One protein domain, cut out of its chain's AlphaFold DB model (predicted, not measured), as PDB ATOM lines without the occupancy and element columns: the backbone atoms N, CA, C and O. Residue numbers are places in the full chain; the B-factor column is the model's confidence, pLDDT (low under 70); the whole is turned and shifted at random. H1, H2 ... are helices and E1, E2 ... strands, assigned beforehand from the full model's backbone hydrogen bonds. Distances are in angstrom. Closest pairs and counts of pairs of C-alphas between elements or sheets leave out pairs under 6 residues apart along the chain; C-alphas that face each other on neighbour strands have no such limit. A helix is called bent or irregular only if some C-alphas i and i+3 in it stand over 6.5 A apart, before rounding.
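What this domain is: This is residues 4 to 150 of the 233 residues of an uncharacterized protein of Pseudomonas fluorescens (UniProt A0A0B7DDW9). A long helical hairpin, H3 and H4, makes an arm that reaches away from a small body; its base, residues 44 to 51 and 93 to 101, is over one face of a three-stranded sheet, E3 E4 E5, and H1 and H5 are over the other face. The hairpin of E1 and E2 is at the far end of the body from the arm's tip, with the short H6 beyond it. The printed part has 147 residues, with six named helices and five named strands in the order H1 E1 E2 H2 E3 H3 H4 E4 E5 H5 H6; the class is mixed, helices and strands. The sheets, in the orders E3 E4 E5 and E1 E2, are antiparallel. The whole is loose, with a radius of gyration of the C-alphas of 18.7 A, and elongated, spanning 60 by 37 by 21 A.

Where its parts are: Find C-alpha 4 at (5.418, -1.830, -44.197); from there H1, residues 4 to 15, runs 16.6 A. Next come E1, residues 18 to 22, E2, residues 27 to 31, and the short H2, residues 33 to 37. E3, residues 39 to 43, is followed directly by H3, residues 44 to 71, which begins with C-alpha 44 at (2.368, 9.775, -46.845) and is 40.8 A long. H4, residues 74 to 101, runs 41.1 A; it is irregular, with C-alphas 75 and 78 7.0 A apart. Then read E4, residues 109 to 113, E5, residues 125 to 127, and H5, residues 128 to 137, 14.1 A long. H6, residues 146 to 150, ends with C-alpha 150 at (19.319, 8.658, -11.010).

How they stand to each other: Begin at the sheet E3 E4 E5, where E4 is the inner strand. Between E3 and E4, N 40 and O 112 are 2.8 A apart, within hydrogen-bond range; in the hairpin of E4 and E5, N 111 and O 126 are 2.9 A apart. The sheet and its helices make three layers, with helices on both faces of this sheet: H3 and H4 on one face, H1 and H5 on the other. H1 is over E3 at a height of 9.1 A and runs along the strands; the closest C-alphas, of Arg 11 and Ala 41, are 6.3 A apart. H5 is over E5 at a height of 9.6 A and stands up from the sheet at 61 degrees. H3 is over E3 and E4, and H4 only just over E5, where 3 of its C-alphas fall. H3 and H4 touch, closest at the C-alphas of Lys 55 and Arg 91, 6.0 A, and run opposite ways at a shallow tilt of 18 degrees. H2 only grazes the sheet and touches H1, which touches it with residues 13 to 15 alone; the closest C-alphas of the two, those of Ile 14 and Val 33, are 5.2 A apart. In the hairpin of E1 and E2, N 22 and O 27 are 3.0 A apart, and residues 20 to 21 of E1 also pair antiparallel with residues 142 to 143. H6 touches no helix. Every O i to N i+4 pair is within hydrogen-bond range in H2, H5 and H6; the counts are 6 of 8 in H1, 23 of 24 in H3 and 22 of 24 in H4.

The domain as a whole: The two C-alphas farthest apart, of Ser 71 and Glu 147, are 60.9 A from each other. The printed part has no cut, and the link from E4 to E5, with 11 residues, is long. The mean pLDDT of the printed part is 84.0; look for values under 70 at residue 19, residues 23 to 26, residue 75, residue 118 and residues 144 to 150.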
ATOM      1  N   ARG A   4       6.434  -1.808 -45.251       76.06
ATOM      2  CA  ARG A   4       5.418  -1.830 -44.197       76.06
ATOM      3  C   ARG A   4       5.966  -2.268 -42.835       76.06
ATOM      4  O   ARG A   4       5.572  -1.680 -41.833       76.06
ATOM      5  N   ASP A   5       6.834  -3.274 -42.811       80.06
ATOM      6  CA  ASP A   5       7.402  -3.810 -41.568       80.06
ATOM      7  C   ASP A   5       8.425  -2.826 -40.994       80.06
ATOM      8  O   ASP A   5       8.390  -2.527 -39.805       80.06
ATOM      9  N   LYS A   6       9.238  -2.218 -41.870       83.06
ATOM     10  CA  LYS A   6      10.161  -1.139 -41.498       83.06
ATOM     11  C   LYS A   6       9.430   0.054 -40.883       83.06
ATOM     12  O   LYS A   6       9.782   0.502 -39.802       83.06
ATOM     13  N   ASN A   7       8.355   0.512 -41.519       82.75
ATOM     14  CA  ASN A   7       7.554   1.614 -40.992       82.75
ATOM     15  C   ASN A   7       6.870   1.269 -39.660       82.75
ATOM     16  O   ASN A   7       6.540   2.175 -38.900       82.75
ATOM     17  N   ALA A   8       6.572  -0.006 -39.399       82.12
ATOM     18  CA  ALA A   8       5.999  -0.419 -38.123       82.12
ATOM     19  C   ALA A   8       7.041  -0.298 -37.004       82.12
ATOM     20  O   ALA A   8       6.758   0.355 -36.004       82.12
ATOM     21  N   GLU A   9       8.241  -0.836 -37.226       83.44
ATOM     22  CA  GLU A   9       9.386  -0.735 -36.312       83.44
ATOM     23  C   GLU A   9       9.767   0.731 -36.038       83.44
ATOM     24  O   GLU A   9       9.850   1.161 -34.891       83.44
ATOM     25  N   ASP A  10       9.879   1.543 -37.090       82.50
ATOM     26  CA  ASP A  10      10.196   2.969 -36.991       82.50
ATOM     27  C   ASP A  10       9.142   3.746 -36.170       82.50
ATOM     28  O   ASP A  10       9.456   4.598 -35.333       82.50
ATOM     29  N   ARG A  11       7.853   3.421 -36.340       83.94
ATOM     30  CA  ARG A  11       6.781   4.031 -35.535       83.94
ATOM     31  C   ARG A  11       6.855   3.627 -34.068       83.94
ATOM     32  O   ARG A  11       6.492   4.442 -33.220       83.94
ATOM     33  N   GLU A  12       7.292   2.411 -33.748       85.19
ATOM     34  CA  GLU A  12       7.390   1.960 -32.356       85.19
ATOM     35  C   GLU A  12       8.325   2.849 -31.539       85.19
ATOM     36  O   GLU A  12       7.955   3.225 -30.428       85.19
ATOM     37  N   PHE A  13       9.459   3.282 -32.098       82.50
ATOM     38  CA  PHE A  13      10.373   4.204 -31.417       82.50
ATOM     39  C   PHE A  13       9.692   5.532 -31.042       82.50
ATOM     40  O   PHE A  13       9.758   5.978 -29.895       82.50
ATOM     41  N   ILE A  14       8.965   6.141 -31.985       84.44
ATOM     42  CA  ILE A  14       8.289   7.437 -31.793       84.44
ATOM     43  C   ILE A  14       7.210   7.380 -30.697       84.44
ATOM     44  O   ILE A  14       7.006   8.352 -29.957       84.44
ATOM     45  N   TYR A  15       6.525   6.239 -30.581       86.25
ATOM     46  CA  TYR A  15       5.438   6.018 -29.624       86.25
ATOM     47  C   TYR A  15       5.852   5.202 -28.390       86.25
ATOM     48  O   TYR A  15       5.003   4.896 -27.543       86.25
ATOM     49  N   ALA A  16       7.137   4.884 -28.243       82.31
ATOM     50  CA  ALA A  16       7.655   4.188 -27.078       82.31
ATOM     51  C   ALA A  16       7.484   5.051 -25.821       82.31
ATOM     52  O   ALA A  16       7.809   6.239 -25.791       82.31
ATOM     53  N   LYS A  17       6.958   4.451 -24.749       82.06
ATOM     54  CA  LYS A  17       6.752   5.128 -23.459       82.06
ATOM     55  C   LYS A  17       7.991   4.994 -22.578       82.06
ATOM     56  O   LYS A  17       7.926   4.388 -21.509       82.06
ATOM     57  N   ASN A  18       9.091   5.589 -23.020       77.06
ATOM     58  CA  ASN A  18      10.366   5.546 -22.309       77.06
ATOM     59  C   ASN A  18      10.679   6.898 -21.646       77.06
ATOM     60  O   ASN A  18       9.934   7.876 -21.767       77.06
ATOM     61  N   LYS A  19      11.743   6.933 -20.839       69.81
ATOM     62  CA  LYS A  19      12.322   8.200 -20.387       69.81
ATOM     63  C   LYS A  19      13.372   8.595 -21.406       69.81
ATOM     64  O   LYS A  19      14.284   7.818 -21.669       69.81
ATOM     65  N   PHE A  20      13.246   9.796 -21.933       79.25
ATOM     66  CA  PHE A  20      14.204  10.336 -22.876       79.25
ATOM     67  C   PHE A  20      14.908  11.523 -22.250       79.25
ATOM     68  O   PHE A  20      14.341  12.233 -21.413       79.25
ATOM     69  N   TRP A  21      16.153  11.715 -22.651       73.81
ATOM     70  CA  TRP A  21      16.924  12.901 -22.344       73.81
ATOM     71  C   TRP A  21      17.320  13.574 -23.637       73.81
ATOM     72  O   TRP A  21      17.827  12.916 -24.545       73.81
ATOM     73  N   SER A  22      17.054  14.869 -23.700       71.12
ATOM     74  CA  SER A  22      17.506  15.747 -24.767       71.12
ATOM     75  C   SER A  22      18.727  16.510 -24.258       71.12
ATOM     76  O   SER A  22      18.709  16.995 -23.125       71.12
ATOM     77  N   GLU A  23      19.797  16.613 -25.052       64.25
ATOM     78  CA  GLU A  23      20.946  17.460 -24.682       64.25
ATOM     79  C   GLU A  23      20.597  18.946 -24.811       64.25
ATOM     80  O   GLU A  23      21.086  19.772 -24.040       64.25
ATOM     81  N   GLU A  24      19.714  19.290 -25.749       60.19
ATOM     82  CA  GLU A  24      19.247  20.655 -25.984       60.19
ATOM     83  C   GLU A  24      17.736  20.647 -26.279       60.19
ATOM     84  O   GLU A  24      17.326  20.156 -27.332       60.19
ATOM     85  N   PRO A  25      16.876  21.148 -25.369       59.16
ATOM     86  CA  PRO A  25      17.181  21.617 -24.012       59.16
ATOM     87  C   PRO A  25      17.568  20.434 -23.114       59.16
ATOM     88  O   PRO A  25      17.008  19.361 -23.299       59.16
ATOM     89  N   LYS A  26      18.494  20.620 -22.156       66.31
ATOM     90  CA  LYS A  26      18.941  19.611 -21.165       66.31
ATOM     91  C   LYS A  26      17.794  19.132 -20.267       66.31
ATOM     92  O   LYS A  26      17.746  19.431 -19.075       66.31
ATOM     93  N   GLU A  27      16.841  18.421 -20.839       72.06
ATOM     94  CA  GLU A  27      15.567  18.088 -20.231       72.06
ATOM     95  C   GLU A  27      15.355  16.581 -20.292       72.06
ATOM     96  O   GLU A  27      15.612  15.919 -21.298       72.06
ATOM     97  N   VAL A  28      14.871  16.037 -19.179       72.56
ATOM     98  CA  VAL A  28      14.387  14.664 -19.122       72.56
ATOM     99  C   VAL A  28      12.874  14.716 -19.149       72.56
ATOM    100  O   VAL A  28      12.255  15.212 -18.206       72.56
ATOM    101  N   PHE A  29      12.276  14.109 -20.166       77.56
ATOM    102  CA  PHE A  29      10.834  13.930 -20.220       77.56
ATOM    103  C   PHE A  29      10.454  12.455 -20.105       77.56
ATOM    104  O   PHE A  29      11.157  11.537 -20.534       77.56
ATOM    105  N   LYS A  30       9.310  12.225 -19.459       71.75
ATOM    106  CA  LYS A  30       8.704  10.904 -19.312       71.75
ATOM    107  C   LYS A  30       7.493  10.849 -20.229       71.75
ATOM    108  O   LYS A  30       6.481  11.477 -19.934       71.75
ATOM    109  N   GLY A  31       7.584  10.090 -21.311       77.44
ATOM    110  CA  GLY A  31       6.510  10.013 -22.292       77.44
ATOM    111  C   GLY A  31       7.025   9.625 -23.666       77.44
ATOM    112  O   GLY A  31       8.181   9.260 -23.833       77.44
ATOM    113  N   THR A  32       6.140   9.692 -24.648       85.69
ATOM    114  CA  THR A  32       6.487   9.416 -26.044       85.69
ATOM    115  C   THR A  32       7.155  10.626 -26.681       85.69
ATOM    116  O   THR A  32       6.725  11.753 -26.416       85.69
ATOM    117  N   VAL A  33       8.089  10.392 -27.603       85.81
ATOM    118  CA  VAL A  33       8.674  11.431 -28.467       85.81
ATOM    119  C   VAL A  33       7.574  12.209 -29.198       85.81
ATOM    120  O   VAL A  33       7.602  13.437 -29.219       85.81
ATOM    121  N   ALA A  34       6.546  11.500 -29.685       87.38
ATOM    122  CA  ALA A  34       5.368  12.093 -30.322       87.38
ATOM    123  C   ALA A  34       4.709  13.199 -29.482       87.38
ATOM    124  O   ALA A  34       4.488  14.308 -29.957       87.38
ATOM    125  N   SER A  35       4.415  12.906 -28.215       86.19
ATOM    126  CA  SER A  35       3.761  13.854 -27.307       86.19
ATOM    127  C   SER A  35       4.655  15.022 -26.905       86.19
ATOM    128  O   SER A  35       4.132  16.116 -26.735       86.19
ATOM    129  N   TYR A  36       5.956  14.798 -26.704       85.50
ATOM    130  CA  TYR A  36       6.860  15.860 -26.254       85.50
ATOM    131  C   TYR A  36       7.105  16.892 -27.362       85.50
ATOM    132  O   TYR A  36       7.027  18.091 -27.121       85.50
ATOM    133  N   TYR A  37       7.314  16.426 -28.596       84.88
ATOM    134  CA  TYR A  37       7.522  17.306 -29.748       84.88
ATOM    135  C   TYR A  37       6.216  17.723 -30.447       84.88
ATOM    136  O   TYR A  37       6.229  18.611 -31.298       84.88
ATOM    137  N   GLY A  38       5.077  17.122 -30.093       87.56
ATOM    138  CA  GLY A  38       3.778  17.395 -30.714       87.56
ATOM    139  C   GLY A  38       3.745  16.987 -32.186       87.56
ATOM    140  O   GLY A  38       3.435  17.809 -33.045       87.56
ATOM    141  N   ILE A  39       4.115  15.741 -32.473       90.81
ATOM    142  CA  ILE A  39       4.251  15.207 -33.832       90.81
ATOM    143  C   ILE A  39       3.499  13.889 -34.009       90.81
ATOM    144  O   ILE A  39       3.258  13.150 -33.051       90.81
ATOM    145  N   GLU A  40       3.224  13.545 -35.261       91.12
ATOM    146  CA  GLU A  40       2.681  12.253 -35.657       91.12
ATOM    147  C   GLU A  40       3.523  11.600 -36.753       91.12
ATOM    148  O   GLU A  40       3.804  12.204 -37.786       91.12
ATOM    149  N   ALA A  41       3.881  10.331 -36.545       91.38
ATOM    150  CA  ALA A  41       4.525   9.508 -37.562       91.38
ATOM    151  C   ALA A  41       3.459   8.714 -38.320       91.38
ATOM    152  O   ALA A  41       2.817   7.808 -37.765       91.38
ATOM    153  N   VAL A  42       3.247   9.042 -39.592       92.00
ATOM    154  CA  VAL A  42       2.201   8.450 -40.435       92.00
ATOM    155  C   VAL A  42       2.704   8.234 -41.858       92.00
ATOM    156  O   VAL A  42       3.648   8.865 -42.307       92.00
ATOM    157  N   THR A  43       2.076   7.316 -42.588       91.19
ATOM    158  CA  THR A  43       2.385   7.124 -44.014       91.19
ATOM    159  C   THR A  43       1.978   8.354 -44.824       91.19
ATOM    160  O   THR A  43       0.932   8.929 -44.510       91.19
ATOM    161  N   THR A  44       2.673   8.665 -45.916       90.94
ATOM    162  CA  THR A  44       2.368   9.775 -46.845       90.94
ATOM    163  C   THR A  44       0.881   9.863 -47.206       90.94
ATOM    164  O   THR A  44       0.259  10.914 -47.050       90.94
ATOM    165  N   LYS A  45       0.239   8.735 -47.552       90.75
ATOM    166  CA  LYS A  45      -1.215   8.679 -47.812       90.75
ATOM    167  C   LYS A  45      -2.082   9.170 -46.646       90.75
ATOM    168  O   LYS A  45      -3.080   9.862 -46.838       90.75
ATOM    169  N   LYS A  46      -1.726   8.783 -45.420       91.81
ATOM    170  CA  LYS A  46      -2.440   9.194 -44.202       91.81
ATOM    171  C   LYS A  46      -2.149  10.648 -43.856       91.81
ATOM    172  O   LYS A  46      -3.083  11.340 -43.469       91.81
ATOM    173  N   ALA A  47      -0.909  11.105 -44.043       92.25
ATOM    174  CA  ALA A  47      -0.542  12.509 -43.888       92.25
ATOM    175  C   ALA A  47      -1.375  13.392 -44.822       92.25
ATOM    176  O   ALA A  47      -1.988  14.352 -44.368       92.25
ATOM    177  N   LEU A  48      -1.487  13.018 -46.100       93.25
ATOM    178  CA  LEU A  48      -2.281  13.763 -47.075       93.25
ATOM    179  C   LEU A  48      -3.762  13.830 -46.683       93.25
ATOM    180  O   LEU A  48      -4.361  14.904 -46.716       93.25
ATOM    181  N   ASN A  49      -4.347  12.704 -46.263       92.81
ATOM    182  CA  ASN A  49      -5.736  12.664 -45.797       92.81
ATOM    183  C   ASN A  49      -5.954  13.522 -44.542       92.81
ATOM    184  O   ASN A  49      -6.959  14.224 -44.449       92.81
ATOM    185  N   HIS A  50      -5.020  13.473 -43.588       91.62
ATOM    186  CA  HIS A  50      -5.058  14.286 -42.374       91.62
ATOM    187  C   HIS A  50      -5.002  15.782 -42.708       91.62
ATOM    188  O   HIS A  50      -5.900  16.525 -42.328       91.62
ATOM    189  N   LEU A  51      -4.022  16.206 -43.510       92.94
ATOM    190  CA  LEU A  51      -3.870  17.601 -43.934       92.94
ATOM    191  C   LEU A  51      -5.073  18.106 -44.739       92.94
ATOM    192  O   LEU A  51      -5.497  19.243 -44.557       92.94
ATOM    193  N   THR A  52      -5.652  17.264 -45.599       93.81
ATOM    194  CA  THR A  52      -6.864  17.615 -46.357       93.81
ATOM    195  C   THR A  52      -8.034  17.879 -45.413       93.81
ATOM    196  O   THR A  52      -8.706  18.899 -45.535       93.81
ATOM    197  N   ARG A  53      -8.238  17.006 -44.420       94.12
ATOM    198  CA  ARG A  53      -9.290  17.178 -43.415       94.12
ATOM    199  C   ARG A  53      -9.097  18.457 -42.599       94.12
ATOM    200  O   ARG A  53     -10.065  19.182 -42.394       94.12
ATOM    201  N   GLU A  54      -7.879  18.730 -42.141       92.88
ATOM    202  CA  GLU A  54      -7.578  19.941 -41.368       92.88
ATOM    203  C   GLU A  54      -7.770  21.208 -42.208       92.88
ATOM    204  O   GLU A  54      -8.355  22.183 -41.741       92.88
ATOM    205  N   LYS A  55      -7.382  21.180 -43.488       92.81
ATOM    206  CA  LYS A  55      -7.667  22.275 -44.419       92.81
ATOM    207  C   LYS A  55      -9.167  22.526 -44.566       92.81
ATOM    208  O   LYS A  55      -9.589  23.674 -44.477       92.81
ATOM    209  N   ASP A  56      -9.967  21.475 -44.745       93.62
ATOM    210  CA  ASP A  56     -11.422  21.596 -44.885       93.62
ATOM    211  C   ASP A  56     -12.085  22.163 -43.617       93.62
ATOM    212  O   ASP A  56     -13.104  22.852 -43.702       93.62
ATOM    213  N   LEU A  57     -11.531  21.868 -42.435       93.62
ATOM    214  CA  LEU A  57     -11.982  22.449 -41.169       93.62
ATOM    215  C   LEU A  57     -11.648  23.941 -41.095       93.62
ATOM    216  O   LEU A  57     -12.540  24.738 -40.806       93.62
ATOM    217  N   LEU A  58     -10.416  24.328 -41.435       92.31
ATOM    218  CA  LEU A  58     -10.012  25.737 -41.468       92.31
ATOM    219  C   LEU A  58     -10.770  26.539 -42.533       92.31
ATOM    220  O   LEU A  58     -11.100  27.696 -42.298       92.31
ATOM    221  N   ASP A  59     -11.092  25.944 -43.685       92.50
ATOM    222  CA  ASP A  59     -11.888  26.591 -44.736       92.50
ATOM    223  C   ASP A  59     -13.332  26.867 -44.274       92.50
ATOM    224  O   ASP A  59     -13.949  27.841 -44.712       92.50
ATOM    225  N   LYS A  60     -13.891  26.030 -43.390       93.62
ATOM    226  CA  LYS A  60     -15.190  26.291 -42.748       93.62
ATOM    227  C   LYS A  60     -15.072  27.380 -41.688       93.62
ATOM    228  O   LYS A  60     -15.843  28.330 -41.720       93.62
ATOM    229  N   GLU A  61     -14.077  27.268 -40.811       91.50
ATOM    230  CA  GLU A  61     -13.835  28.242 -39.746       91.50
ATOM    231  C   GLU A  61     -13.588  29.650 -40.314       91.50
ATOM    232  O   GLU A  61     -14.118  30.636 -39.810       91.50
ATOM    233  N   LEU A  62     -12.843  29.749 -41.419       91.62
ATOM    234  CA  LEU A  62     -12.598  31.009 -42.113       91.62
ATOM    235  C   LEU A  62     -13.903  31.667 -42.575       91.62
ATOM    236  O   LEU A  62     -14.080  32.862 -42.358       91.62
ATOM    237  N   LYS A  63     -14.828  30.894 -43.157       92.19
ATOM    238  CA  LYS A  63     -16.137  31.410 -43.586       92.19
ATOM    239  C   LYS A  63     -16.954  31.924 -42.405       92.19
ATOM    240  O   LYS A  63     -17.571  32.982 -42.508       92.19
ATOM    241  N   ASP A  64     -16.932  31.212 -41.282       90.25
ATOM    242  CA  ASP A  64     -17.643  31.629 -40.072       90.25
ATOM    243  C   ASP A  64     -17.059  32.935 -39.504       90.25
ATOM    244  O   ASP A  64     -17.799  33.850 -39.122       90.25
ATOM    245  N   TRP A  65     -15.730  33.079 -39.512       88.25
ATOM    246  CA  TRP A  65     -15.061  34.315 -39.106       88.25
ATOM    247  C   TRP A  65     -15.305  35.479 -40.072       88.25
ATOM    248  O   TRP A  65     -15.467  36.611 -39.616       88.25
ATOM    249  N   GLU A  66     -15.375  35.227 -41.380       88.94
ATOM    250  CA  GLU A  66     -15.714  36.233 -42.394       88.94
ATOM    251  C   GLU A  66     -17.149  36.754 -42.208       88.94
ATOM    252  O   GLU A  66     -17.353  37.966 -42.129       88.94
ATOM    253  N   LEU A  67     -18.125  35.866 -41.992       87.75
ATOM    254  CA  LEU A  67     -19.505  36.247 -41.648       87.75
ATOM    255  C   LEU A  67     -19.577  37.030 -40.323       87.75
ATOM    256  O   LEU A  67     -20.337  37.993 -40.169       87.75
ATOM    257  N   THR A  68     -18.749  36.645 -39.350       83.75
ATOM    258  CA  THR A  68     -18.641  37.351 -38.068       83.75
ATOM    259  C   THR A  68     -18.013  38.738 -38.235       83.75
ATOM    260  O   THR A  68     -18.396  39.670 -37.528       83.75
ATOM    261  N   ALA A  69     -17.077  38.916 -39.172       82.25
ATOM    262  CA  ALA A  69     -16.479  40.213 -39.481       82.25
ATOM    263  C   ALA A  69     -17.487  41.190 -40.102       82.25
ATOM    264  O   ALA A  69     -17.439  42.375 -39.774       82.25
ATOM    265  N   GLU A  70     -18.407  40.705 -40.941       81.19
ATOM    266  CA  GLU A  70     -19.464  41.520 -41.566       81.19
ATOM    267  C   GLU A  70     -20.494  42.036 -40.553       81.19
ATOM    268  O   GLU A  70     -21.019  43.140 -40.694       81.19
ATOM    269  N   SER A  71     -20.758  41.256 -39.505       80.62
ATOM    270  CA  SER A  71     -21.747  41.564 -38.464       80.62
ATOM    271  C   SER A  71     -21.145  42.174 -37.189       80.62
ATOM    272  O   SER A  71     -21.876  42.542 -36.264       80.62
ATOM    273  N   CYS A  72     -19.815  42.302 -37.111       78.69
ATOM    274  CA  CYS A  72     -19.130  42.742 -35.899       78.69
ATOM    275  C   CYS A  72     -19.166  44.259 -35.689       78.69
ATOM    276  O   CYS A  72     -18.968  45.059 -36.600       78.69
ATOM    277  N   SER A  73     -19.287  44.663 -34.423       72.94
ATOM    278  CA  SER A  73     -19.079  46.054 -34.022       72.94
ATOM    279  C   SER A  73     -17.605  46.467 -34.154       72.94
ATOM    280  O   SER A  73     -16.686  45.647 -34.048       72.94
ATOM    281  N   ILE A  74     -17.363  47.773 -34.320       72.81
ATOM    282  CA  ILE A  74     -16.024  48.371 -34.510       72.81
ATOM    283  C   ILE A  74     -15.021  47.917 -33.431       72.81
ATOM    284  O   ILE A  74     -13.840  47.718 -33.720       72.81
ATOM    285  N   PHE A  75     -15.486  47.698 -32.196       68.69
ATOM    286  CA  PHE A  75     -14.646  47.283 -31.069       68.69
ATOM    287  C   PHE A  75     -14.111  45.847 -31.185       68.69
ATOM    288  O   PHE A  75     -13.016  45.573 -30.700       68.69
ATOM    289  N   ARG A  76     -14.841  44.934 -31.843       79.75
ATOM    290  CA  ARG A  76     -14.426  43.527 -32.026       79.75
ATOM    291  C   ARG A  76     -13.756  43.262 -33.372       79.75
ATOM    292  O   ARG A  76     -13.023  42.285 -33.504       79.75
ATOM    293  N   TYR A  77     -13.923  44.166 -34.335       80.62
ATOM    294  CA  TYR A  77     -13.392  44.034 -35.692       80.62
ATOM    295  C   TYR A  77     -11.880  43.741 -35.743       80.62
ATOM    296  O   TYR A  77     -11.430  42.914 -36.533       80.62
ATOM    297  N   ARG A  78     -11.076  44.369 -34.870       83.44
ATOM    298  CA  ARG A  78      -9.622  44.120 -34.817       83.44
ATOM    299  C   ARG A  78      -9.275  42.691 -34.398       83.44
ATOM    300  O   ARG A  78      -8.368  42.113 -34.986       83.44
ATOM    301  N   ALA A  79      -9.981  42.143 -33.409       85.94
ATOM    302  CA  ALA A  79      -9.755  40.782 -32.929       85.94
ATOM    303  C   ALA A  79     -10.149  39.757 -34.002       85.94
ATOM    304  O   ALA A  79      -9.354  38.887 -34.335       85.94
ATOM    305  N   VAL A  80     -11.315  39.941 -34.630       85.69
ATOM    306  CA  VAL A  80     -11.779  39.068 -35.720       85.69
ATOM    307  C   VAL A  80     -10.820  39.106 -36.912       85.69
ATOM    308  O   VAL A  80     -10.451  38.068 -37.449       85.69
ATOM    309  N   LYS A  81     -10.326  40.289 -37.301       88.06
ATOM    310  CA  LYS A  81      -9.348  40.410 -38.394       88.06
ATOM    311  C   LYS A  81      -8.016  39.722 -38.078       88.06
ATOM    312  O   LYS A  81      -7.383  39.177 -38.983       88.06
ATOM    313  N   ALA A  82      -7.571  39.766 -36.822       88.44
ATOM    314  CA  ALA A  82      -6.376  39.044 -36.392       88.44
ATOM    315  C   ALA A  82      -6.583  37.525 -36.491       88.44
ATOM    316  O   ALA A  82      -5.699  36.829 -36.991       88.44
ATOM    317  N   GLU A  83      -7.764  37.040 -36.113       90.00
ATOM    318  CA  GLU A  83      -8.116  35.623 -36.183       90.00
ATOM    319  C   GLU A  83      -8.210  35.118 -37.630       90.00
ATOM    320  O   GLU A  83      -7.556  34.140 -37.983       90.00
ATOM    321  N   ILE A  84      -8.878  35.864 -38.517       89.94
ATOM    322  CA  ILE A  84      -8.908  35.588 -39.967       89.94
ATOM    323  C   ILE A  84      -7.488  35.482 -40.538       89.94
ATOM    324  O   ILE A  84      -7.193  34.605 -41.353       89.94
ATOM    325  N   LYS A  85      -6.580  36.371 -40.115       91.81
ATOM    326  CA  LYS A  85      -5.181  36.328 -40.553       91.81
ATOM    327  C   LYS A  85      -4.468  35.074 -40.034       91.81
ATOM    328  O   LYS A  85      -3.698  34.474 -40.782       91.81
ATOM    329  N   ARG A  86      -4.716  34.677 -38.780       90.69
ATOM    330  CA  ARG A  86      -4.150  33.462 -38.175       90.69
ATOM    331  C   ARG A  86      -4.613  32.207 -38.918       90.69
ATOM    332  O   ARG A  86      -3.773  31.406 -39.324       90.69
ATOM    333  N   VAL A  87      -5.919  32.072 -39.147       91.44
ATOM    334  CA  VAL A  87      -6.525  30.933 -39.857       91.44
ATOM    335  C   VAL A  87      -6.000  30.838 -41.292       91.44
ATOM    336  O   VAL A  87      -5.583  29.763 -41.724       91.44
ATOM    337  N   ASN A  88      -5.908  31.963 -42.013       92.00
ATOM    338  CA  ASN A  88      -5.325  31.978 -43.359       92.00
ATOM    339  C   ASN A  88      -3.852  31.544 -43.379       92.00
ATOM    340  O   ASN A  88      -3.466  30.753 -44.235       92.00
ATOM    341  N   ALA A  89      -3.040  31.997 -42.419       90.94
ATOM    342  CA  ALA A  89      -1.641  31.581 -42.335       90.94
ATOM    343  C   ALA A  89      -1.498  30.065 -42.098       90.94
ATOM    344  O   ALA A  89      -0.635  29.424 -42.700       90.94
ATOM    345  N   LEU A  90      -2.361  29.471 -41.264       91.69
ATOM    346  CA  LEU A  90      -2.388  28.020 -41.048       91.69
ATOM    347  C   LEU A  90      -2.809  27.265 -42.314       91.69
ATOM    348  O   LEU A  90      -2.176  26.278 -42.683       91.69
ATOM    349  N   ARG A  91      -3.824  27.756 -43.025       92.31
ATOM    350  CA  ARG A  91      -4.292  27.182 -44.294       92.31
ATOM    351  C   ARG A  91      -3.214  27.204 -45.384       92.31
ATOM    352  O   ARG A  91      -3.058  26.226 -46.123       92.31
ATOM    353  N   GLU A  92      -2.456  28.294 -45.485       91.69
ATOM    354  CA  GLU A  92      -1.302  28.396 -46.387       91.69
ATOM    355  C   GLU A  92      -0.197  27.407 -45.991       91.69
ATOM    356  O   GLU A  92       0.333  26.706 -46.856       91.69
ATOM    357  N   ALA A  93       0.097  27.276 -44.693       90.69
ATOM    358  CA  ALA A  93       1.072  26.309 -44.186       90.69
ATOM    359  C   ALA A  93       0.669  24.855 -44.491       90.69
ATOM    360  O   ALA A  93       1.507  24.067 -44.938       90.69
ATOM    361  N   ILE A  94      -0.612  24.508 -44.325       92.75
ATOM    362  CA  ILE A  94      -1.142  23.193 -44.705       92.75
ATOM    363  C   ILE A  94      -1.015  22.985 -46.213       92.75
ATOM    364  O   ILE A  94      -0.553  21.935 -46.642       92.75
ATOM    365  N   THR A  95      -1.358  23.981 -47.031       92.62
ATOM    366  CA  THR A  95      -1.275  23.863 -48.496       92.62
ATOM    367  C   THR A  95       0.167  23.649 -48.969       92.62
ATOM    368  O   THR A  95       0.416  22.780 -49.805       92.62
ATOM    369  N   ALA A  96       1.130  24.375 -48.395       92.38
ATOM    370  CA  ALA A  96       2.552  24.157 -48.664       92.38
ATOM    371  C   ALA A  96       2.999  22.744 -48.248       92.38
ATOM    372  O   ALA A  96       3.731  22.074 -48.975       92.38
ATOM    373  N   SER A  97       2.507  22.266 -47.105       92.81
ATOM    374  CA  SER A  97       2.823  20.935 -46.586       92.81
ATOM    375  C   SER A  97       2.205  19.820 -47.430       92.81
ATOM    376  O   SER A  97       2.880  18.836 -47.711       92.81
ATOM    377  N   MET A  98       0.976  19.994 -47.925       93.00
ATOM    378  CA  MET A  98       0.351  19.080 -48.886       93.00
ATOM    379  C   MET A  98       1.164  18.990 -50.178       93.00
ATOM    380  O   MET A  98       1.368  17.889 -50.674       93.00
ATOM    381  N   SER A  99       1.667  20.119 -50.696       91.44
ATOM    382  CA  SER A  99       2.550  20.117 -51.871       91.44
ATOM    383  C   SER A  99       3.812  19.302 -51.600       91.44
ATOM    384  O   SER A  99       4.153  18.428 -52.387       91.44
ATOM    385  N   LYS A 100       4.460  19.514 -50.451       90.38
ATOM    386  CA  LYS A 100       5.649  18.748 -50.059       90.38
ATOM    387  C   LYS A 100       5.362  17.249 -49.904       90.38
ATOM    388  O   LYS A 100       6.179  16.428 -50.291       90.38
ATOM    389  N   VAL A 101       4.189  16.875 -49.384       90.12
ATOM    390  CA  VAL A 101       3.773  15.466 -49.241       90.12
ATOM    391  C   VAL A 101       3.745  14.736 -50.588       90.12
ATOM    392  O   VAL A 101       4.016  13.541 -50.630       90.12
ATOM    393  N   THR A 102       3.459  15.443 -51.687       87.12
ATOM    394  CA  THR A 102       3.442  14.844 -53.035       87.12
ATOM    395  C   THR A 102       4.826  14.504 -53.589       87.12
ATOM    396  O   THR A 102       4.907  13.801 -54.593       87.12
ATOM    397  N   GLU A 103       5.902  14.962 -52.943       89.31
ATOM    398  CA  GLU A 103       7.285  14.639 -53.314       89.31
ATOM    399  C   GLU A 103       7.750  13.282 -52.749       89.31
ATOM    400  O   GLU A 103       8.773  12.767 -53.192       89.31
ATOM    401  N   PHE A 104       7.008  12.698 -51.798       88.12
ATOM    402  CA  PHE A 104       7.327  11.415 -51.156       88.12
ATOM    403  C   PHE A 104       6.549  10.242 -51.766       88.12
ATOM    404  O   PHE A 104       5.454  10.408 -52.312       88.12
ATOM    405  N   ASP A 105       7.063   9.023 -51.583       86.81
ATOM    406  CA  ASP A 105       6.360   7.805 -51.997       86.81
ATOM    407  C   ASP A 105       5.099   7.561 -51.139       86.81
ATOM    408  O   ASP A 105       5.072   7.843 -49.939       86.81
ATOM    409  N   GLU A 106       4.039   6.973 -51.719       81.88
ATOM    410  CA  GLU A 106       2.708   6.833 -51.078       81.88
ATOM    411  C   GLU A 106       2.750   6.147 -49.693       81.88
ATOM    412  O   GLU A 106       1.964   6.473 -48.790       81.88
ATOM    413  N   TYR A 107       3.670   5.196 -49.523       81.50
ATOM    414  CA  TYR A 107       3.840   4.400 -48.307       81.50
ATOM    415  C   TYR A 107       5.092   4.761 -47.513       81.50
ATOM    416  O   TYR A 107       5.419   4.053 -46.563       81.50
ATOM    417  N   GLU A 108       5.785   5.839 -47.865       87.44
ATOM    418  CA  GLU A 108       6.886   6.339 -47.053       87.44
ATOM    419  C   GLU A 108       6.363   6.833 -45.698       87.44
ATOM    420  O   GLU A 108       5.226   7.303 -45.575       87.44
ATOM    421  N   LEU A 109       7.167   6.656 -44.650       90.00
ATOM    422  CA  LEU A 109       6.862   7.196 -43.336       90.00
ATOM    423  C   LEU A 109       7.309   8.659 -43.289       90.00
ATOM    424  O   LEU A 109       8.470   8.978 -43.539       90.00
ATOM    425  N   VAL A 110       6.382   9.536 -42.927       93.31
ATOM    426  CA  VAL A 110       6.623  10.968 -42.773       93.31
ATOM    427  C   VAL A 110       6.220  11.416 -41.376       93.31
ATOM    428  O   VAL A 110       5.372  10.803 -40.719       93.31
ATOM    429  N   ILE A 111       6.843  12.499 -40.926       93.06
ATOM    430  CA  ILE A 111       6.497  13.180 -39.686       93.06
ATOM    431  C   ILE A 111       5.649  14.395 -40.025       93.06
ATOM    432  O   ILE A 111       6.026  15.201 -40.876       93.06
ATOM    433  N   VAL A 112       4.507  14.515 -39.356       92.69
ATOM    434  CA  VAL A 112       3.610  15.666 -39.443       92.69
ATOM    435  C   VAL A 112       3.592  16.362 -38.089       92.69
ATOM    436  O   VAL A 112       3.340  15.729 -37.065       92.69
ATOM    437  N   ASN A 113       3.841  17.666 -38.079       91.19
ATOM    438  CA  ASN A 113       3.714  18.479 -36.875       91.19
ATOM    439  C   ASN A 113       2.251  18.816 -36.577       91.19
ATOM    440  O   ASN A 113       1.497  19.197 -37.473       91.19
ATOM    441  N   ASN A 114       1.871  18.790 -35.305       87.38
ATOM    442  CA  ASN A 114       0.568  19.281 -34.864       87.38
ATOM    443  C   ASN A 114       0.506  20.819 -34.888       87.38
ATOM    444  O   ASN A 114       1.526  21.503 -35.009       87.38
ATOM    445  N   ALA A 115      -0.700  21.371 -34.730       81.00
ATOM    446  CA  ALA A 115      -0.923  22.818 -34.676       81.00
ATOM    447  C   ALA A 115      -0.091  23.515 -33.584       81.00
ATOM    448  O   ALA A 115       0.450  24.595 -33.805       81.00
ATOM    449  N   GLU A 116       0.034  22.864 -32.426       79.44
ATOM    450  CA  GLU A 116       0.757  23.353 -31.243       79.44
ATOM    451  C   GLU A 116       2.102  22.635 -31.055       79.44
ATOM    452  O   GLU A 116       2.608  22.502 -29.943       79.44
ATOM    453  N   SER A 117       2.677  22.114 -32.142       75.88
ATOM    454  CA  SER A 117       3.955  21.412 -32.085       75.88
ATOM    455  C   SER A 117       5.074  22.332 -31.592       75.88
ATOM    456  O   SER A 117       5.290  23.415 -32.135       75.88
ATOM    457  N   GLY A 118       5.837  21.863 -30.601       69.81
ATOM    458  CA  GLY A 118       7.110  22.481 -30.222       69.81
ATOM    459  C   GLY A 118       8.212  22.262 -31.268       69.81
ATOM    460  O   GLY A 118       9.251  22.920 -31.222       69.81
ATOM    461  N   ASN A 119       7.991  21.366 -32.236       74.69
ATOM    462  CA  ASN A 119       8.928  21.035 -33.305       74.69
ATOM    463  C   ASN A 119       8.763  21.956 -34.525       74.69
ATOM    464  O   ASN A 119       8.395  21.528 -35.611       74.69
ATOM    465  N   GLY A 120       9.074  23.243 -34.395       80.25
ATOM    466  CA  GLY A 120       9.111  24.151 -35.546       80.25
ATOM    467  C   GLY A 120       7.730  24.619 -36.025       80.25
ATOM    468  O   GLY A 120       6.925  25.094 -35.232       80.25
ATOM    469  N   LYS A 121       7.485  24.615 -37.345       86.81
ATOM    470  CA  LYS A 121       6.265  25.221 -37.922       86.81
ATOM    471  C   LYS A 121       5.047  24.282 -37.798       86.81
ATOM    472  O   LYS A 121       5.200  23.085 -38.062       86.81
ATOM    473  N   PRO A 122       3.843  24.811 -37.498       87.81
ATOM    474  CA  PRO A 122       2.600  24.036 -37.480       87.81
ATOM    475  C   PRO A 122       2.333  23.331 -38.810       87.81
ATOM    476  O   PRO A 122       2.553  23.923 -39.868       87.81
ATOM    477  N   TYR A 123       1.846  22.088 -38.752       89.44
ATOM    478  CA  TYR A 123       1.511  21.251 -39.916       89.44
ATOM    479  C   TYR A 123       2.654  20.961 -40.889       89.44
ATOM    480  O   TYR A 123       2.420  20.343 -41.928       89.44
ATOM    481  N   ALA A 124       3.884  21.370 -40.568       90.00
ATOM    482  CA  ALA A 124       5.029  21.067 -41.402       90.00
ATOM    483  C   ALA A 124       5.232  19.554 -41.499       90.00
ATOM    484  O   ALA A 124       5.021  18.813 -40.536       90.00
ATOM    485  N   VAL A 125       5.656  19.125 -42.686       92.25
ATOM    486  CA  VAL A 125       5.960  17.727 -42.980       92.25
ATOM    487  C   VAL A 125       7.436  17.572 -43.288       92.25
ATOM    488  O   VAL A 125       8.036  18.398 -43.985       92.25
ATOM    489  N   GLU A 126       8.027  16.494 -42.800       92.44
ATOM    490  CA  GLU A 126       9.376  16.066 -43.150       92.44
ATOM    491  C   GLU A 126       9.468  14.544 -43.265       92.44
ATOM    492  O   GLU A 126       8.596  13.821 -42.776       92.44
ATOM    493  N   SER A 127      10.509  14.057 -43.948       91.19
ATOM    494  CA  SER A 127      10.747  12.617 -44.034       91.19
ATOM    495  C   SER A 127      11.078  12.068 -42.647       91.19
ATOM    496  O   SER A 127      11.677  12.755 -41.810       91.19
ATOM    497  N   TYR A 128      10.719  10.811 -42.391       90.06
ATOM    498  CA  TYR A 128      11.112  10.157 -41.144       90.06
ATOM    499  C   TYR A 128      12.639  10.132 -40.970       90.06
ATOM    500  O   TYR A 128      13.140  10.349 -39.869       90.06
ATOM    501  N   ALA A 129      13.387   9.934 -42.060       86.38
ATOM    502  CA  ALA A 129      14.846   9.908 -42.033       86.38
ATOM    503  C   ALA A 129      15.452  11.251 -41.585       86.38
ATOM    504  O   ALA A 129      16.331  11.264 -40.721       86.38
ATOM    505  N   ASP A 130      14.954  12.372 -42.112       88.94
ATOM    506  CA  ASP A 130      15.425  13.710 -41.730       88.94
ATOM    507  C   ASP A 130      15.102  14.021 -40.270       88.94
ATOM    508  O   ASP A 130      15.932  14.574 -39.541       88.94
ATOM    509  N   PHE A 131      13.908  13.631 -39.821       89.06
ATOM    510  CA  PHE A 131      13.510  13.814 -38.434       89.06
ATOM    511  C   PHE A 131      14.379  12.989 -37.482       89.06
ATOM    512  O   PHE A 131      14.881  13.519 -36.491       89.06
ATOM    513  N   MET A 132      14.631  11.720 -37.803       86.69
ATOM    514  CA  MET A 132      15.524  10.877 -37.008       86.69
ATOM    515  C   MET A 132      16.947  11.430 -36.978       86.69
ATOM    516  O   MET A 132      17.562  11.475 -35.915       86.69
ATOM    517  N   HIS A 133      17.447  11.949 -38.100       86.88
ATOM    518  CA  HIS A 133      18.735  12.635 -38.132       86.88
ATOM    519  C   HIS A 133      18.761  13.857 -37.197       86.88
ATOM    520  O   HIS A 133      19.736  14.052 -36.471       86.88
ATOM    521  N   LYS A 134      17.696  14.672 -37.155       86.31
ATOM    522  CA  LYS A 134      17.585  15.787 -36.194       86.31
ATOM    523  C   LYS A 134      17.535  15.299 -34.750       86.31
ATOM    524  O   LYS A 134      18.244  15.845 -33.911       86.31
ATOM    525  N   ILE A 135      16.753  14.260 -34.463       84.25
ATOM    526  CA  ILE A 135      16.689  13.645 -33.135       84.25
ATOM    527  C   ILE A 135      18.073  13.199 -32.672       84.25
ATOM    528  O   ILE A 135      18.461  13.510 -31.551       84.25
ATOM    529  N   THR A 136      18.828  12.507 -33.522       81.12
ATOM    530  CA  THR A 136      20.128  11.950 -33.142       81.12
ATOM    531  C   THR A 136      21.232  13.005 -33.089       81.12
ATOM    532  O   THR A 136      22.059  12.963 -32.186       81.12
ATOM    533  N   ASN A 137      21.256  13.959 -34.024       81.38
ATOM    534  CA  ASN A 137      22.410  14.852 -34.193       81.38
ATOM    535  C   ASN A 137      22.191  16.271 -33.665       81.38
ATOM    536  O   ASN A 137      23.156  16.918 -33.266       81.38
ATOM    537  N   VAL A 138      20.948  16.762 -33.671       80.44
ATOM    538  CA  VAL A 138      20.609  18.112 -33.197       80.44
ATOM    539  C   VAL A 138      20.127  18.046 -31.753       80.44
ATOM    540  O   VAL A 138      20.746  18.635 -30.879       80.44
ATOM    541  N   TYR A 139      19.069  17.279 -31.488       76.62
ATOM    542  CA  TYR A 139      18.515  17.136 -30.134       76.62
ATOM    543  C   TYR A 139      19.303  16.146 -29.271       76.62
ATOM    544  O   TYR A 139      19.219  16.186 -28.042       76.62
ATOM    545  N   LYS A 140      20.075  15.265 -29.926       75.44
ATOM    546  CA  LYS A 140      20.839  14.167 -29.320       75.44
ATOM    547  C   LYS A 140      20.015  13.406 -28.289       75.44
ATOM    548  O   LYS A 140      20.431  13.182 -27.154       75.44
ATOM    549  N   LEU A 141      18.805  13.040 -28.704       79.88
ATOM    550  CA  LEU A 141      17.858  12.353 -27.850       79.88
ATOM    551  C   LEU A 141      18.383  10.951 -27.537       79.88
ATOM    552  O   LEU A 141      18.538  10.120 -28.434       79.88
ATOM    553  N   ALA A 142      18.608  10.678 -26.259       75.25
ATOM    554  CA  ALA A 142      18.995   9.362 -25.780       75.25
ATOM    555  C   ALA A 142      17.875   8.772 -24.922       75.25
ATOM    556  O   ALA A 142      17.313   9.442 -24.049       75.25
ATOM    557  N   GLU A 143      17.563   7.495 -25.139       74.94
ATOM    558  CA  GLU A 143      16.760   6.753 -24.175       74.94
ATOM    559  C   GLU A 143      17.575   6.573 -22.889       74.94
ATOM    560  O   GLU A 143      18.682   6.035 -22.897       74.94
ATOM    561  N   ILE A 144      17.023   7.029 -21.767       69.81
ATOM    562  CA  ILE A 144      17.650   6.921 -20.455       69.81
ATOM    563  C   ILE A 144      16.862   5.927 -19.610       69.81
ATOM    564  O   ILE A 144      15.695   6.137 -19.279       69.81
ATOM    565  N   THR A 145      17.524   4.866 -19.150       63.81
ATOM    566  CA  THR A 145      16.922   3.983 -18.144       63.81
ATOM    567  C   THR A 145      16.780   4.715 -16.806       63.81
ATOM    568  O   THR A 145      17.523   5.642 -16.476       63.81
ATOM    569  N   GLN A 146      15.826   4.297 -15.969       56.12
ATOM    570  CA  GLN A 146      15.592   4.937 -14.670       56.12
ATOM    571  C   GLN A 146      16.848   4.985 -13.778       56.12
ATOM    572  O   GLN A 146      16.999   5.935 -13.010       56.12
ATOM    573  N   GLU A 147      17.751   4.012 -13.898       57.19
ATOM    574  CA  GLU A 147      19.020   3.993 -13.170       57.19
ATOM    575  C   GLU A 147      20.014   5.042 -13.677       57.19
ATOM    576  O   GLU A 147      20.608   5.745 -12.858       57.19
ATOM    577  N   HIS A 148      20.157   5.196 -14.998       61.69
ATOM    578  CA  HIS A 148      21.010   6.227 -15.598       61.69
ATOM    579  C   HIS A 148      20.536   7.632 -15.221       61.69
ATOM    580  O   HIS A 148      21.333   8.458 -14.794       61.69
ATOM    581  N   HIS A 149      19.224   7.872 -15.227       56.53
ATOM    582  CA  HIS A 149      18.660   9.143 -14.775       56.53
ATOM    583  C   HIS A 149      19.021   9.470 -13.315       56.53
ATOM    584  O   HIS A 149      19.299  10.615 -12.962       56.53
ATOM    585  N   VAL A 150      18.979   8.470 -12.428       58.19
ATOM    586  CA  VAL A 150      19.319   8.658 -11.010       58.19
ATOM    587  C   VAL A 150      20.821   8.886 -10.825       58.19
ATOM    588  O   VAL A 150      21.186   9.624  -9.912       58.19
TER     589      VAL A 150